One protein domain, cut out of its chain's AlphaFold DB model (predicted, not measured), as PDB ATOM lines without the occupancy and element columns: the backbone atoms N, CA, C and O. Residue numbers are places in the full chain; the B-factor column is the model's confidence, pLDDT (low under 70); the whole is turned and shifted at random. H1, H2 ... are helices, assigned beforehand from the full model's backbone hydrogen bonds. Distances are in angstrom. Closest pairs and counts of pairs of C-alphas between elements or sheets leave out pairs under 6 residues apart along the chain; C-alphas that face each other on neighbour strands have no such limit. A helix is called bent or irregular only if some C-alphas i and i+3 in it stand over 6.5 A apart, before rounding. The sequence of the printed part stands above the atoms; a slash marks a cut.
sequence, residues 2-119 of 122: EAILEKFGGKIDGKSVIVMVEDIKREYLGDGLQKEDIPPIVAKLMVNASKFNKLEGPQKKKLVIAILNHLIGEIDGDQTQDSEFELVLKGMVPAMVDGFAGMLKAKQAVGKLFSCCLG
ATOM      1  N   GLU A   2     -62.132 -40.167  94.923       91.81
ATOM      2  CA  GLU A   2     -62.743 -39.443  93.785       91.81
ATOM      3  C   GLU A   2     -62.169 -38.040  93.546       91.81
ATOM      4  O   GLU A   2     -61.735 -37.739  92.436       91.81
ATOM      5  N   ALA A   3     -62.029 -37.235  94.602       93.12
ATOM      6  CA  ALA A   3     -61.438 -35.897  94.513       93.12
ATOM      7  C   ALA A   3     -59.994 -35.897  93.965       93.12
ATOM      8  O   ALA A   3     -59.559 -34.938  93.326       93.12
ATOM      9  N   ILE A   4     -59.229 -36.974  94.192       94.50
ATOM     10  CA  ILE A   4     -57.882 -37.129  93.624       94.50
ATOM     11  C   ILE A   4     -58.001 -37.368  92.118       94.50
ATOM     12  O   ILE A   4     -57.325 -36.705  91.333       94.50
ATOM     13  N   LEU A   5     -58.871 -38.289  91.705       95.62
ATOM     14  CA  LEU A   5     -59.065 -38.621  90.294       95.62
ATOM     15  C   LEU A   5     -59.560 -37.416  89.490       95.62
ATOM     16  O   LEU A   5     -59.049 -37.172  88.398       95.62
ATOM     17  N   GLU A   6     -60.475 -36.630  90.053       96.00
ATOM     18  CA  GLU A   6     -60.963 -35.390  89.448       96.00
ATOM     19  C   GLU A   6     -59.836 -34.358  89.305       96.00
ATOM     20  O   GLU A   6     -59.554 -33.879  88.205       96.00
ATOM     21  N   LYS A   7     -59.108 -34.081  90.394       96.00
ATOM     22  CA  LYS A   7     -58.019 -33.090  90.421       96.00
ATOM     23  C   LYS A   7     -56.904 -33.375  89.412       96.00
ATOM     24  O   LYS A   7     -56.263 -32.442  88.922       96.00
ATOM     25  N   PHE A   8     -56.632 -34.647  89.131       95.44
ATOM     26  CA  PHE A   8     -55.592 -35.074  88.191       95.44
ATOM     27  C   PHE A   8     -56.154 -35.577  86.849       95.44
ATOM     28  O   PHE A   8     -55.394 -36.075  86.009       95.44
ATOM     29  N   GLY A   9     -57.458 -35.400  86.619       93.62
ATOM     30  CA  GLY A   9     -58.176 -35.855  85.434       93.62
ATOM     31  C   GLY A   9     -57.516 -35.430  84.120       93.62
ATOM     32  O   GLY A   9     -56.917 -34.360  83.999       93.62
ATOM     33  N   GLY A  10     -57.557 -36.319  83.125       93.38
ATOM     34  CA  GLY A  10     -56.948 -36.105  81.804       93.38
ATOM     35  C   GLY A  10     -55.413 -36.206  81.758       93.38
ATOM     36  O   GLY A  10     -54.838 -36.291  80.664       93.38
ATOM     37  N   LYS A  11     -54.738 -36.243  82.917       95.00
ATOM     38  CA  LYS A  11     -53.271 -36.372  83.029       95.00
ATOM     39  C   LYS A  11     -52.808 -37.722  83.569       95.00
ATOM     40  O   LYS A  11     -51.660 -38.100  83.332       95.00
ATOM     41  N   ILE A  12     -53.688 -38.436  84.259       95.31
ATOM     42  CA  ILE A  12     -53.448 -39.783  84.782       95.31
ATOM     43  C   ILE A  12     -54.399 -40.786  84.136       95.31
ATOM     44  O   ILE A  12     -55.464 -40.416  83.640       95.31
ATOM     45  N   ASP A  13     -54.029 -42.061  84.195       93.88
ATOM     46  CA  ASP A  13     -54.991 -43.150  84.069       93.88
ATOM     47  C   ASP A  13     -55.585 -43.436  85.454       93.88
ATOM     48  O   ASP A  13     -54.913 -43.980  86.333       93.88
ATOM     49  N   GLY A  14     -56.843 -43.040  85.654       92.88
ATOM     50  CA  GLY A  14     -57.529 -43.211  86.933       92.88
ATOM     51  C   GLY A  14     -57.683 -44.676  87.345       92.88
ATOM     52  O   GLY A  14     -57.561 -44.980  88.529       92.88
ATOM     53  N   LYS A  15     -57.859 -45.600  86.386       93.06
ATOM     54  CA  LYS A  15     -57.957 -47.038  86.692       93.06
ATOM     55  C   LYS A  15     -56.641 -47.561  87.252       93.06
ATOM     56  O   LYS A  15     -56.645 -48.232  88.278       93.06
ATOM     57  N   SER A  16     -55.517 -47.198  86.629       90.75
ATOM     58  CA  SER A  16     -54.191 -47.551  87.139       90.75
ATOM     59  C   SER A  16     -53.939 -46.996  88.544       90.75
ATOM     60  O   SER A  16     -53.309 -47.683  89.346       90.75
ATOM     61  N   VAL A  17     -54.425 -45.789  88.860       92.75
ATOM     62  CA  VAL A  17     -54.291 -45.218  90.211       92.75
ATOM     63  C   VAL A  17     -55.118 -45.992  91.235       92.75
ATOM     64  O   VAL A  17     -54.600 -46.283  92.311       92.75
ATOM     65  N   ILE A  18     -56.359 -46.362  90.904       93.75
ATOM     66  CA  ILE A  18     -57.208 -47.173  91.787       93.75
ATOM     67  C   ILE A  18     -56.550 -48.527  92.058       93.75
ATOM     68  O   ILE A  18     -56.352 -48.872  93.215       93.75
ATOM     69  N   VAL A  19     -56.142 -49.253  91.011       93.06
ATOM     70  CA  VAL A  19     -55.486 -50.566  91.156       93.06
ATOM     71  C   VAL A  19     -54.239 -50.464  92.030       93.06
ATOM     72  O   VAL A  19     -54.056 -51.259  92.941       93.06
ATOM     73  N   MET A  20     -53.410 -49.443  91.806       90.69
ATOM     74  CA  MET A  20     -52.221 -49.210  92.621       90.69
ATOM     75  C   MET A  20     -52.557 -48.983  94.099       90.69
ATOM     76  O   MET A  20     -51.831 -49.472  94.960       90.69
ATOM     77  N   VAL A  21     -53.609 -48.216  94.392       90.81
ATOM     78  CA  VAL A  21     -54.053 -47.983  95.769       90.81
ATOM     79  C   VAL A  21     -54.543 -49.282  96.391       90.81
ATOM     80  O   VAL A  21     -54.054 -49.635  97.455       90.81
ATOM     81  N   GLU A  22     -55.404 -50.035  95.713       90.50
ATOM     82  CA  GLU A  22     -55.909 -51.320  96.214       90.50
ATOM     83  C   GLU A  22     -54.791 -52.353  96.429       90.50
ATOM     84  O   GLU A  22     -54.801 -53.086  97.416       90.50
ATOM     85  N   ASP A  23     -53.777 -52.379  95.562       89.50
ATOM     86  CA  ASP A  23     -52.592 -53.219  95.749       89.50
ATOM     87  C   ASP A  23     -51.802 -52.821  97.002       89.50
ATOM     88  O   ASP A  23     -51.352 -53.694  97.739       89.50
ATOM     89  N   ILE A  24     -51.652 -51.520  97.273       88.69
ATOM     90  CA  ILE A  24     -51.023 -51.036  98.511       88.69
ATOM     91  C   ILE A  24     -51.875 -51.413  99.725       88.69
ATOM     92  O   ILE A  24     -51.336 -51.904 100.711       88.69
ATOM     93  N   LYS A  25     -53.199 -51.248  99.660       85.75
ATOM     94  CA  LYS A  25     -54.082 -51.642 100.765       85.75
ATOM     95  C   LYS A  25     -53.950 -53.128 101.079       85.75
ATOM     96  O   LYS A  25     -53.767 -53.504 102.230       85.75
ATOM     97  N   ARG A  26     -53.969 -53.976 100.052       87.12
ATOM     98  CA  ARG A  26     -53.829 -55.425 100.213       87.12
ATOM     99  C   ARG A  26     -52.467 -55.828 100.781       87.12
ATOM    100  O   ARG A  26     -52.410 -56.766 101.564       87.12
ATOM    101  N   GLU A  27     -51.393 -55.157 100.371       84.81
ATOM    102  CA  GLU A  27     -50.029 -55.471 100.817       84.81
ATOM    103  C   GLU A  27     -49.700 -54.936 102.219       84.81
ATOM    104  O   GLU A  27     -48.906 -55.566 102.907       84.81
ATOM    105  N   TYR A  28     -50.276 -53.799 102.631       77.81
ATOM    106  CA  TYR A  28     -49.830 -53.073 103.832       77.81
ATOM    107  C   TYR A  28     -50.940 -52.737 104.840       77.81
ATOM    108  O   TYR A  28     -50.635 -52.463 105.993       77.81
ATOM    109  N   LEU A  29     -52.221 -52.727 104.447       72.06
ATOM    110  CA  LEU A  29     -53.330 -52.427 105.370       72.06
ATOM    111  C   LEU A  29     -54.001 -53.678 105.945       72.06
ATOM    112  O   LEU A  29     -54.668 -53.568 106.967       72.06
ATOM    113  N   GLY A  30     -53.817 -54.856 105.336       65.94
ATOM    114  CA  GLY A  30     -54.394 -56.113 105.839       65.94
ATOM    115  C   GLY A  30     -53.942 -56.478 107.260       65.94
ATOM    116  O   GLY A  30     -54.752 -56.971 108.038       65.94
ATOM    117  N   ASP A  31     -52.691 -56.153 107.602       63.28
ATOM    118  CA  ASP A  31     -52.088 -56.384 108.924       63.28
ATOM    119  C   ASP A  31     -51.995 -55.093 109.775       63.28
ATOM    120  O   ASP A  31     -51.468 -55.106 110.889       63.28
ATOM    121  N   GLY A  32     -52.539 -53.976 109.266       65.62
ATOM    122  CA  GLY A  32     -52.464 -52.633 109.852       65.62
ATOM    123  C   GLY A  32     -51.202 -51.864 109.443       65.62
ATOM    124  O   GLY A  32     -50.087 -52.343 109.638       65.62
ATOM    125  N   LEU A  33     -51.372 -50.640 108.923       73.62
ATOM    126  CA  LEU A  33     -50.261 -49.806 108.448       73.62
ATOM    127  C   LEU A  33     -49.291 -49.464 109.582       73.62
ATOM    128  O   LEU A  33     -49.654 -48.739 110.512       73.62
ATOM    129  N   GLN A  34     -48.040 -49.903 109.477       72.81
ATOM    130  CA  GLN A  34     -46.996 -49.519 110.416       72.81
ATOM    131  C   GLN A  34     -46.186 -48.335 109.881       72.81
ATOM    132  O   GLN A  34     -46.109 -48.060 108.680       72.81
ATOM    133  N   LYS A  35     -45.526 -47.607 110.786       71.12
ATOM    134  CA  LYS A  35     -44.654 -46.476 110.415       71.12
ATOM    135  C   LYS A  35     -43.496 -46.917 109.506       71.12
ATOM    136  O   LYS A  35     -43.019 -46.126 108.691       71.12
ATOM    137  N   GLU A  36     -43.068 -48.173 109.622       79.00
ATOM    138  CA  GLU A  36     -42.031 -48.810 108.808       79.00
ATOM    139  C   GLU A  36     -42.473 -49.068 107.358       79.00
ATOM    140  O   GLU A  36     -41.620 -49.148 106.471       79.00
ATOM    141  N   ASP A  37     -43.781 -49.129 107.099       82.19
ATOM    142  CA  ASP A  37     -44.344 -49.391 105.769       82.19
ATOM    143  C   ASP A  37     -44.408 -48.130 104.901       82.19
ATOM    144  O   ASP A  37     -44.419 -48.197 103.666       82.19
ATOM    145  N   ILE A  38     -44.391 -46.949 105.529       81.56
ATOM    146  CA  ILE A  38     -44.533 -45.671 104.826       81.56
ATOM    147  C   ILE A  38     -43.396 -45.436 103.815       81.56
ATOM    148  O   ILE A  38     -43.705 -45.102 102.666       81.56
ATOM    149  N   PRO A  39     -42.097 -45.618 104.142       84.88
ATOM    150  CA  PRO A  39     -41.032 -45.405 103.162       84.88
ATOM    151  C   PRO A  39     -41.123 -46.330 101.926       84.88
ATOM    152  O   PRO A  39     -41.035 -45.806 100.808       84.88
ATOM    153  N   PRO A  40     -41.347 -47.658 102.052       88.06
ATOM    154  CA  PRO A  40     -41.632 -48.529 100.907       88.06
ATOM    155  C   PRO A  40     -42.824 -48.072 100.051       88.06
ATOM    156  O   PRO A  40     -42.719 -48.032  98.819       88.06
ATOM    157  N   ILE A  41     -43.932 -47.657 100.677       89.88
ATOM    158  CA  ILE A  41     -45.124 -47.170  99.964       89.88
ATOM    159  C   ILE A  41     -44.812 -45.880  99.196       89.88
ATOM    160  O   ILE A  41     -45.141 -45.776  98.009       89.88
ATOM    161  N   VAL A  42     -44.130 -44.916  99.825       90.62
ATOM    162  CA  VAL A  42     -43.692 -43.667  99.175       90.62
ATOM    163  C   VAL A  42     -42.857 -43.983  97.935       90.62
ATOM    164  O   VAL A  42     -43.102 -43.413  96.867       90.62
ATOM    165  N   ALA A  43     -41.905 -44.914  98.037       88.38
ATOM    166  CA  ALA A  43     -41.073 -45.325  96.911       88.38
ATOM    167  C   ALA A  43     -41.912 -45.914  95.763       88.38
ATOM    168  O   ALA A  43     -41.772 -45.480  94.612       88.38
ATOM    169  N   LYS A  44     -42.823 -46.850  96.067       90.44
ATOM    170  CA  LYS A  44     -43.717 -47.490  95.083       90.44
ATOM    171  C   LYS A  44     -44.603 -46.457  94.379       90.44
ATOM    172  O   LYS A  44     -44.689 -46.448  93.147       90.44
ATOM    173  N   LEU A  45     -45.193 -45.535  95.141       92.25
ATOM    174  CA  LEU A  45     -46.025 -44.449  94.621       92.25
ATOM    175  C   LEU A  45     -45.231 -43.481  93.742       92.25
ATOM    176  O   LEU A  45     -45.697 -43.121  92.663       92.25
ATOM    177  N   MET A  46     -44.020 -43.090  94.146       89.44
ATOM    178  CA  MET A  46     -43.152 -42.209  93.353       89.44
ATOM    179  C   MET A  46     -42.750 -42.846  92.018       89.44
ATOM    180  O   MET A  46     -42.792 -42.179  90.980       89.44
ATOM    181  N   VAL A  47     -42.407 -44.140  92.016       88.75
ATOM    182  CA  VAL A  47     -42.093 -44.888  90.787       88.75
ATOM    183  C   VAL A  47     -43.316 -44.966  89.876       88.75
ATOM    184  O   VAL A  47     -43.204 -44.687  88.682       88.75
ATOM    185  N   ASN A  48     -44.494 -45.279  90.409       89.62
ATOM    186  CA  ASN A  48     -45.710 -45.332  89.601       89.62
ATOM    187  C   ASN A  48     -46.123 -43.954  89.074       89.62
ATOM    188  O   ASN A  48     -46.389 -43.817  87.882       89.62
ATOM    189  N   ALA A  49     -46.070 -42.911  89.904       91.12
ATOM    190  CA  ALA A  49     -46.358 -41.544  89.485       91.12
ATOM    191  C   ALA A  49     -45.398 -41.057  88.389       91.12
ATOM    192  O   ALA A  49     -45.780 -40.249  87.539       91.12
ATOM    193  N   SER A  50     -44.161 -41.569  88.358       89.56
ATOM    194  CA  SER A  50     -43.189 -41.241  87.311       89.56
ATOM    195  C   SER A  50     -43.650 -41.648  85.907       89.56
ATOM    196  O   SER A  50     -43.307 -40.935  84.962       89.56
ATOM    197  N   LYS A  51     -44.495 -42.687  85.791       90.62
ATOM    198  CA  LYS A  51     -45.064 -43.200  84.529       90.62
ATOM    199  C   LYS A  51     -46.079 -42.241  83.894       90.62
ATOM    200  O   LYS A  51     -46.332 -42.319  82.694       90.62
ATOM    201  N   PHE A  52     -46.654 -41.313  84.665       94.00
ATOM    202  CA  PHE A  52     -47.581 -40.312  84.138       94.00
ATOM    203  C   PHE A  52     -46.816 -39.180  83.445       94.00
ATOM    204  O   PHE A  52     -46.445 -38.177  84.054       94.00
ATOM    205  N   ASN A  53     -46.579 -39.336  82.144       92.25
ATOM    206  CA  ASN A  53     -45.790 -38.387  81.349       92.25
ATOM    207  C   ASN A  53     -46.441 -37.001  81.208       92.25
ATOM    208  O   ASN A  53     -45.741 -36.030  80.954       92.25
ATOM    209  N   LYS A  54     -47.762 -36.894  81.406       95.19
ATOM    210  CA  LYS A  54     -48.509 -35.622  81.364       95.19
ATOM    211  C   LYS A  54     -48.442 -34.822  82.674       95.19
ATOM    212  O   LYS A  54     -49.037 -33.747  82.756       95.19
ATOM    213  N   LEU A  55     -47.796 -35.359  83.712       94.56
ATOM    214  CA  LEU A  55     -47.590 -34.667  84.982       94.56
ATOM    215  C   LEU A  55     -46.163 -34.134  85.079       94.56
ATOM    216  O   LEU A  55     -45.193 -34.888  84.978       94.56
ATOM    217  N   GLU A  56     -46.045 -32.852  85.399       93.12
ATOM    218  CA  GLU A  56     -44.764 -32.254  85.768       93.12
ATOM    219  C   GLU A  56     -44.282 -32.770  87.129       93.12
ATOM    220  O   GLU A  56     -45.075 -33.209  87.967       93.12
ATOM    221  N   GLY A  57     -42.977 -32.673  87.398       90.00
ATOM    222  CA  GLY A  57     -42.370 -33.151  88.650       90.00
ATOM    223  C   GLY A  57     -43.118 -32.714  89.927       90.00
ATOM    224  O   GLY A  57     -43.471 -33.571  90.740       90.00
ATOM    225  N   PRO A  58     -43.443 -31.418  90.104       92.56
ATOM    226  CA  PRO A  58     -44.243 -30.957  91.240       92.56
ATOM    227  C   PRO A  58     -45.664 -31.540  91.286       92.56
ATOM    228  O   PRO A  58     -46.203 -31.759  92.368       92.56
ATOM    229  N   GLN A  59     -46.282 -31.814  90.134       94.75
ATOM    230  CA  GLN A  59     -47.614 -32.426  90.074       94.75
ATOM    231  C   GLN A  59     -47.564 -33.906  90.465       94.75
ATOM    232  O   GLN A  59     -48.441 -34.358  91.196       94.75
ATOM    233  N   LYS A  60     -46.511 -34.634  90.065       93.88
ATOM    234  CA  LYS A  60     -46.262 -36.016  90.508       93.88
ATOM    235  C   LYS A  60     -46.128 -36.095  92.028       93.88
ATOM    236  O   LYS A  60     -46.788 -36.918  92.647       93.88
ATOM    237  N   LYS A  61     -45.364 -35.181  92.641       94.00
ATOM    238  CA  LYS A  61     -45.269 -35.086  94.110       94.00
ATOM    239  C   LYS A  61     -46.632 -34.861  94.762       94.00
ATOM    240  O   LYS A  61     -46.985 -35.570  95.696       94.00
ATOM    241  N   LYS A  62     -47.422 -33.909  94.248       95.50
ATOM    242  CA  LYS A  62     -48.771 -33.628  94.767       95.50
ATOM    243  C   LYS A  62     -49.702 -34.839  94.658       95.50
ATOM    244  O   LYS A  62     -50.500 -35.041  95.564       95.50
ATOM    245  N   LEU A  63     -49.604 -35.623  93.581       95.62
ATOM    246  CA  LEU A  63     -50.364 -36.867  93.429       95.62
ATOM    247  C   LEU A  63     -49.970 -37.884  94.504       95.62
ATOM    248  O   LEU A  63     -50.843 -38.425  95.170       95.62
ATOM    249  N   VAL A  64     -48.667 -38.100  94.710       94.81
ATOM    250  CA  VAL A  64     -48.163 -39.039  95.726       94.81
ATOM    251  C   VAL A  64     -48.598 -38.631  97.133       94.81
ATOM    252  O   VAL A  64     -49.118 -39.466  97.862       94.81
ATOM    253  N   ILE A  65     -48.464 -37.349  97.490       95.44
ATOM    254  CA  ILE A  65     -48.922 -36.823  98.788       95.44
ATOM    255  C   ILE A  65     -50.428 -37.043  98.961       95.44
ATOM    256  O   ILE A  65     -50.866 -37.499 100.011       95.44
ATOM    257  N   ALA A  66     -51.229 -36.752  97.931       95.31
ATOM    258  CA  ALA A  66     -52.677 -36.928  98.002       95.31
ATOM    259  C   ALA A  66     -53.072 -38.397  98.215       95.31
ATOM    260  O   ALA A  66     -53.964 -38.677  99.010       95.31
ATOM    261  N   ILE A  67     -52.398 -39.326  97.534       94.12
ATOM    262  CA  ILE A  67     -52.649 -40.764  97.684       94.12
ATOM    263  C   ILE A  67     -52.214 -41.260  99.066       94.12
ATOM    264  O   ILE A  67     -52.965 -41.994  99.695       94.12
ATOM    265  N   LEU A  68     -51.053 -40.832  99.569       92.12
ATOM    266  CA  LEU A  68     -50.600 -41.181 100.920       92.12
ATOM    267  C   LEU A  68     -51.567 -40.680 101.987       92.12
ATOM    268  O   LEU A  68     -51.959 -41.449 102.851       92.12
ATOM    269  N   ASN A  69     -52.010 -39.425 101.897       91.69
ATOM    270  CA  ASN A  69     -52.978 -38.881 102.848       91.69
ATOM    271  C   ASN A  69     -54.316 -39.628 102.797       91.69
ATOM    272  O   ASN A  69     -54.972 -39.759 103.824       91.69
ATOM    273  N   HIS A  70     -54.717 -40.105 101.616       90.88
ATOM    274  CA  HIS A  70     -55.911 -40.930 101.468       90.88
ATOM    275  C   HIS A  70     -55.744 -42.311 102.105       90.88
ATOM    276  O   HIS A  70     -56.647 -42.735 102.807       90.88
ATOM    277  N   LEU A  71     -54.605 -42.976 101.888       87.88
ATOM    278  CA  LEU A  71     -54.293 -44.265 102.512       87.88
ATOM    279  C   LEU A  71     -54.191 -44.153 104.037       87.88
ATOM    280  O   LEU A  71     -54.664 -45.033 104.740       87.88
ATOM    281  N   ILE A  72     -53.588 -43.068 104.538       87.19
ATOM    282  CA  ILE A  72     -53.440 -42.831 105.975       87.19
ATOM    283  C   ILE A  72     -54.798 -42.598 106.636       87.19
ATOM    284  O   ILE A  72     -55.043 -43.182 107.672       87.19
ATOM    285  N   GLY A  73     -55.689 -41.804 106.033       86.56
ATOM    286  CA  GLY A  73     -57.034 -41.574 106.587       86.56
ATOM    287  C   GLY A  73     -57.990 -42.769 106.473       86.56
ATOM    288  O   GLY A  73     -59.181 -42.622 106.710       86.56
ATOM    289  N   GLU A  74     -57.514 -43.924 106.010       82.75
ATOM    290  CA  GLU A  74     -58.272 -45.174 106.038       82.75
ATOM    291  C   GLU A  74     -57.743 -46.156 107.097       82.75
ATOM    292  O   GLU A  74     -58.319 -47.234 107.235       82.75
ATOM    293  N   ILE A  75     -56.679 -45.814 107.841       79.69
ATOM    294  CA  ILE A  75     -56.053 -46.717 108.822       79.69
ATOM    295  C   ILE A  75     -57.039 -47.060 109.938       79.69
ATOM    296  O   ILE A  75     -57.258 -48.241 110.205       79.69
ATOM    297  N   ASP A  76     -57.658 -46.047 110.550       74.69
ATOM    298  CA  ASP A  76     -58.596 -46.252 111.660       74.69
ATOM    299  C   ASP A  76     -60.046 -46.466 111.180       74.69
ATOM    300  O   ASP A  76     -60.965 -46.648 111.981       74.69
ATOM    301  N   GLY A  77     -60.278 -46.472 109.863       70.44
ATOM    302  CA  GLY A  77     -61.584 -46.713 109.241       70.44
ATOM    303  C   GLY A  77     -62.593 -45.559 109.353       70.44
ATOM    304  O   GLY A  77     -63.640 -45.619 108.701       70.44
ATOM    305  N   ASP A  78     -62.291 -44.502 110.116       74.75
ATOM    306  CA  ASP A  78     -63.096 -43.280 110.191       74.75
ATOM    307  C   ASP A  78     -62.637 -42.255 109.145       74.75
ATOM    308  O   ASP A  78     -61.679 -41.514 109.322       74.75
ATOM    309  N   GLN A  79     -63.369 -42.177 108.037       69.31
ATOM    310  CA  GLN A  79     -63.049 -41.253 106.943       69.31
ATOM    311  C   GLN A  79     -63.503 -39.804 107.207       69.31
ATOM    312  O   GLN A  79     -63.328 -38.942 106.340       69.31
ATOM    313  N   THR A  80     -64.151 -39.533 108.345       77.69
ATOM    314  CA  THR A  80     -64.728 -38.217 108.669       77.69
ATOM    315  C   THR A  80     -63.831 -37.374 109.569       77.69
ATOM    316  O   THR A  80     -63.912 -36.144 109.517       77.69
ATOM    317  N   GLN A  81     -62.959 -38.011 110.350       82.19
ATOM    318  CA  GLN A  81     -62.031 -37.350 111.261       82.19
ATOM    319  C   GLN A  81     -60.725 -38.136 111.340       82.19
ATOM    320  O   GLN A  81     -60.733 -39.343 111.544       82.19
ATOM    321  N   ASP A  82     -59.610 -37.420 111.211       85.38
ATOM    322  CA  ASP A  82     -58.295 -38.032 111.350       85.38
ATOM    323  C   ASP A  82     -57.987 -38.293 112.829       85.38
ATOM    324  O   ASP A  82     -58.184 -37.410 113.672       85.38
ATOM    325  N   SER A  83     -57.438 -39.465 113.144       88.50
ATOM    326  CA  SER A  83     -56.899 -39.723 114.484       88.50
ATOM    327  C   SER A  83     -55.596 -38.953 114.737       88.50
ATOM    328  O   SER A  83     -54.935 -38.469 113.814       88.50
ATOM    329  N   GLU A  84     -55.166 -38.846 116.000       87.94
ATOM    330  CA  GLU A  84     -53.872 -38.221 116.330       87.94
ATOM    331  C   GLU A  84     -52.705 -38.904 115.604       87.94
ATOM    332  O   GLU A  84     -51.774 -38.237 115.143       87.94
ATOM    333  N   PHE A  85     -52.774 -40.228 115.462       84.06
ATOM    334  CA  PHE A  85     -51.770 -41.004 114.747       84.06
ATOM    335  C   PHE A  85     -51.754 -40.657 113.253       84.06
ATOM    336  O   PHE A  85     -50.691 -40.376 112.690       84.06
ATOM    337  N   GLU A  86     -52.926 -40.596 112.621       87.06
ATOM    338  CA  GLU A  86     -53.066 -40.223 111.214       87.06
ATOM    339  C   GLU A  86     -52.584 -38.792 110.946       87.06
ATOM    340  O   GLU A  86     -51.880 -38.551 109.960       87.06
ATOM    341  N   LEU A  87     -52.878 -37.845 111.844       90.69
ATOM    342  CA  LEU A  87     -52.395 -36.464 111.757       90.69
ATOM    343  C   LEU A  87     -50.866 -36.386 111.814       90.69
ATOM    344  O   LEU A  87     -50.253 -35.679 111.004       90.69
ATOM    345  N   VAL A  88     -50.239 -37.130 112.731       89.50
ATOM    346  CA  VAL A  88     -48.773 -37.215 112.828       89.50
ATOM    347  C   VAL A  88     -48.187 -37.773 111.530       89.50
ATOM    348  O   VAL A  88     -47.284 -37.157 110.954       89.50
ATOM    349  N   LEU A  89     -48.727 -38.882 111.017       87.31
ATOM    350  CA  LEU A  89     -48.260 -39.480 109.764       87.31
ATOM    351  C   LEU A  89     -48.413 -38.517 108.578       87.31
ATOM    352  O   LEU A  89     -47.446 -38.296 107.841       87.31
ATOM    353  N   LYS A  90     -49.583 -37.887 108.413       91.12
ATOM    354  CA  LYS A  90     -49.838 -36.897 107.349       91.12
ATOM    355  C   LYS A  90     -48.890 -35.702 107.441       91.12
ATOM    356  O   LYS A  90     -48.439 -35.209 106.407       91.12
ATOM    357  N   GLY A  91     -48.530 -35.268 108.650       91.25
ATOM    358  CA  GLY A  91     -47.543 -34.208 108.871       91.25
ATOM    359  C   GLY A  91     -46.139 -34.559 108.358       91.25
ATOM    360  O   GLY A  91     -45.416 -33.683 107.882       91.25
ATOM    361  N   MET A  92     -45.764 -35.840 108.385       89.94
ATOM    362  CA  MET A  92     -44.455 -36.318 107.921       89.94
ATOM    363  C   MET A  92     -44.392 -36.555 106.403       89.94
ATOM    364  O   MET A  92     -43.307 -36.504 105.812       89.94
ATOM    365  N   VAL A  93     -45.534 -36.813 105.753       90.81
ATOM    366  CA  VAL A  93     -45.620 -37.174 104.324       90.81
ATOM    367  C   VAL A  93     -44.879 -36.198 103.395       90.81
ATOM    368  O   VAL A  93     -44.096 -36.678 102.567       90.81
ATOM    369  N   PRO A  94     -45.047 -34.860 103.493       92.62
ATOM    370  CA  PRO A  94     -44.373 -33.932 102.585       92.62
ATOM    371  C   PRO A  94     -42.847 -34.073 102.618       92.62
ATOM    372  O   PRO A  94     -42.215 -34.191 101.566       92.62
ATOM    373  N   ALA A  95     -42.268 -34.148 103.820       91.94
ATOM    374  CA  ALA A  95     -40.826 -34.277 104.008       91.94
ATOM    375  C   ALA A  95     -40.292 -35.614 103.472       91.94
ATOM    376  O   ALA A  95     -39.249 -35.641 102.817       91.94
ATOM    377  N   MET A  96     -41.023 -36.717 103.677       89.75
ATOM    378  CA  MET A  96     -40.652 -38.027 103.128       89.75
ATOM    379  C   MET A  96     -40.653 -38.025 101.595       89.75
ATOM    380  O   MET A  96     -39.690 -38.477 100.971       89.75
ATOM    381  N   VAL A  97     -41.696 -37.466 100.972       92.44
ATOM    382  CA  VAL A  97     -41.791 -37.354  99.505       92.44
ATOM    383  C   VAL A  97     -40.671 -36.477  98.943       92.44
ATOM    384  O   VAL A  97     -40.072 -36.813  97.914       92.44
ATOM    385  N   ASP A  98     -40.348 -35.371  99.610       92.38
ATOM    386  CA  ASP A  98     -39.250 -34.497  99.207       92.38
ATOM    387  C   ASP A  98     -37.882 -35.170  99.346       92.38
ATOM    388  O   ASP A  98     -37.079 -35.093  98.408       92.38
ATOM    389  N   GLY A  99     -37.649 -35.895 100.443       90.50
ATOM    390  CA  GLY A  99     -36.443 -36.692 100.659       90.50
ATOM    391  C   GLY A  99     -36.239 -37.740  99.564       90.50
ATOM    392  O   GLY A  99     -35.180 -37.781  98.932       90.50
ATOM    393  N   PHE A 100     -37.279 -38.518  99.244       89.12
ATOM    394  CA  PHE A 100     -37.232 -39.500  98.155       89.12
ATOM    395  C   PHE A 100     -36.983 -38.854  96.791       89.12
ATOM    396  O   PHE A 100     -36.165 -39.338  96.004       89.12
ATOM    397  N   ALA A 101     -37.646 -37.736  96.493       89.06
ATOM    398  CA  ALA A 101     -37.410 -37.015  95.249       89.06
ATOM    399  C   ALA A 101     -35.967 -36.487  95.151       89.06
ATOM    400  O   ALA A 101     -35.376 -36.519  94.067       89.06
ATOM    401  N   GLY A 102     -35.396 -36.021  96.265       89.94
ATOM    402  CA  GLY A 102     -33.990 -35.634  96.370       89.94
ATOM    403  C   GLY A 102     -33.054 -36.809  96.093       89.94
ATOM    404  O   GLY A 102     -32.172 -36.698  95.240       89.94
ATOM    405  N   MET A 103     -33.308 -37.960  96.719       88.31
ATOM    406  CA  MET A 103     -32.541 -39.192  96.510       88.31
ATOM    407  C   MET A 103     -32.570 -39.651  95.043       88.31
ATOM    408  O   MET A 103     -31.529 -39.992  94.481       88.31
ATOM    409  N   LEU A 104     -33.736 -39.609  94.385       84.94
ATOM    410  CA  LEU A 104     -33.864 -39.970  92.968       84.94
ATOM    411  C   LEU A 104     -33.061 -39.034  92.058       84.94
ATOM    412  O   LEU A 104     -32.375 -39.503  91.148       84.94
ATOM    413  N   LYS A 105     -33.104 -37.723  92.312       86.00
ATOM    414  CA  LYS A 105     -32.301 -36.741  91.565       86.00
ATOM    415  C   LYS A 105     -30.805 -36.948  91.785       86.00
ATOM    416  O   LYS A 105     -30.051 -36.926  90.816       86.00
ATOM    417  N   ALA A 106     -30.385 -37.193  93.026       88.56
ATOM    418  CA  ALA A 106     -28.995 -37.488  93.354       88.56
ATOM    419  C   ALA A 106     -28.512 -38.750  92.626       88.56
ATOM    420  O   ALA A 106     -27.492 -38.706  91.942       88.56
ATOM    421  N   LYS A 107     -29.294 -39.839  92.657       85.25
ATOM    422  CA  LYS A 107     -28.997 -41.076  91.915       85.25
ATOM    423  C   LYS A 107     -28.844 -40.823  90.411       85.25
ATOM    424  O   LYS A 107     -27.921 -41.349  89.796       85.25
ATOM    425  N   GLN A 108     -29.716 -40.009  89.815       83.62
ATOM    426  CA  GLN A 108     -29.622 -39.648  88.395       83.62
ATOM    427  C   GLN A 108     -28.381 -38.803  88.084       83.62
ATOM    428  O   GLN A 108     -27.724 -39.045  87.073       83.62
ATOM    429  N   ALA A 109     -28.055 -37.822  88.927       86.06
ATOM    430  CA  ALA A 109     -26.878 -36.974  88.757       86.06
ATOM    431  C   ALA A 109     -25.583 -37.790  88.858       86.06
ATOM    432  O   ALA A 109     -24.716 -37.678  87.993       86.06
ATOM    433  N   VAL A 110     -25.506 -38.673  89.856       84.88
ATOM    434  CA  VAL A 110     -24.402 -39.617  90.033       84.88
ATOM    435  C   VAL A 110     -24.291 -40.536  88.815       84.88
ATOM    436  O   VAL A 110     -23.232 -40.598  88.203       84.88
ATOM    437  N   GLY A 111     -25.383 -41.171  88.377       83.00
ATOM    438  CA  GLY A 111     -25.371 -42.031  87.186       83.00
ATOM    439  C   GLY A 111     -24.904 -41.314  85.912       83.00
ATOM    440  O   GLY A 111     -24.138 -41.881  85.134       83.00
ATOM    441  N   LYS A 112     -25.294 -40.049  85.718       77.88
ATOM    442  CA  LYS A 112     -24.813 -39.220  84.600       77.88
ATOM    443  C   LYS A 112     -23.324 -38.898  84.712       77.88
ATOM    444  O   LYS A 112     -22.634 -38.950  83.699       77.88
ATOM    445  N   LEU A 113     -22.827 -38.597  85.913       75.56
ATOM    446  CA  LEU A 113     -21.404 -38.349  86.151       75.56
ATOM    447  C   LEU A 113     -20.573 -39.607  85.862       75.56
ATOM    448  O   LEU A 113     -19.593 -39.530  85.132       75.56
ATOM    449  N   PHE A 114     -21.014 -40.775  86.339       74.75
ATOM    450  CA  PHE A 114     -20.374 -42.058  86.035       74.75
ATOM    451  C   PHE A 114     -20.416 -42.381  84.532       74.75
ATOM    452  O   PHE A 114     -19.398 -42.760  83.962       74.75
ATOM    453  N   SER A 115     -21.541 -42.157  83.846       71.38
ATOM    454  CA  SER A 115     -21.637 -42.366  82.391       71.38
ATOM    455  C   SER A 115     -20.772 -41.395  81.577       71.38
ATOM    456  O   SER A 115     -20.304 -41.771  80.506       71.38
ATOM    457  N   CYS A 116     -20.582 -40.159  82.045       64.25
ATOM    458  CA  CYS A 116     -19.809 -39.128  81.348       64.25
ATOM    459  C   CYS A 116     -18.299 -39.260  81.610       64.25
ATOM    460  O   CYS A 116     -17.497 -39.066  80.703       64.25
ATOM    461  N   CYS A 117     -17.904 -39.622  82.836       61.72
ATOM    462  CA  CYS A 117     -16.502 -39.663  83.257       61.72
ATOM    463  C   CYS A 117     -15.865 -41.060  83.184       61.72
ATOM    464  O   CYS A 117     -14.648 -41.152  83.077       61.72
ATOM    465  N   LEU A 118     -16.654 -42.140  83.245       58.91
ATOM    466  CA  LEU A 118     -16.159 -43.527  83.260       58.91
ATOM    467  C   LEU A 118     -16.699 -44.376  82.092       58.91
ATOM    468  O   LEU A 118     -16.325 -45.533  81.955       58.91
ATOM    469  N   GLY A 119     -17.536 -43.803  81.217       55.97
ATOM    470  CA  GLY A 119     -18.065 -44.447  80.004       55.97
ATOM    471  C   GLY A 119     -17.126 -44.428  78.788       55.97
ATOM    472  O   GLY A 119     -17.566 -44.692  77.668       55.97
TER     473      GLY A 119
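AT A GLANCE: This is residues 2 to 119 of the 122 residues of an uncharacterized protein of Verrucomicrobiales bacterium (UniProt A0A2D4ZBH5). A small body of helices has H3 and H4 at its middle, with H1 and H2 round them; the long, bent helix H5 runs over this body with its first part, and residues 105 to 119, of which 105 to 117 belong to H5, stick out from it as an arm. The printed part has 118 residues with five named helices, H1 to H5 in chain order, and is all helix, with no named strand. It is only just compact, close to loose, with a radius of gyration of the C-alphas of 15.7 A and spans of 54 by 32 by 23 A.

IN THESE COORDINATES: Find C-alpha 2 at (-62.743, -39.443, 93.785), where H1, residues 2 to 7, begins. Next come H2, residues 14 to 29, 21.0 A long; H3, residues 38 to 50, 18.1 A; and H4, residues 57 to 72, 22.7 A, from C-alpha 57 at (-42.370, -33.151, 88.650). H5, residues 84 to 117, was assigned as one helix by its hydrogen bonds but is bent: C-alphas 91 and 94 are 7.0 A apart. Its arms are H5a, residues 84 to 91, and H5b, residues 94 to 117, 34.4 A long, ending at C-alpha 117, (-16.502, -39.663, 83.257).

HOW THE PARTS SIT: Start at the hub, H4: it forms a hairpin with H3, closest at the C-alphas of Ala 49 and Lys 60, 5.6 A. H4 and H5a, also a hairpin, have Asn 69 and Lys 90 closest, their C-alphas 5.8 A apart. H5b touches H3 with residues 96 to 101 alone, at a steep tilt of 60 degrees; the closest C-alphas, Val 42 and Val 97, are 6.6 A apart. H1 and H4 only just touch, with 3 pairs of C-alphas within 8 A, the closest Ile 4 and Ala 66 at 6.8 A. H2 is apart from both arms. In H1 to H4 and both arms, every O i to N i+4 pair is within hydrogen-bond range.

THE WHOLE: The C-alphas farthest apart, Thr 80 and Gly 119, are 55.1 A apart. The printed part has no cut, and the link H4 to H5 is long, 11 residues. Look for pLDDT under 70 at residues 30 to 32, 79 and 116 to 119.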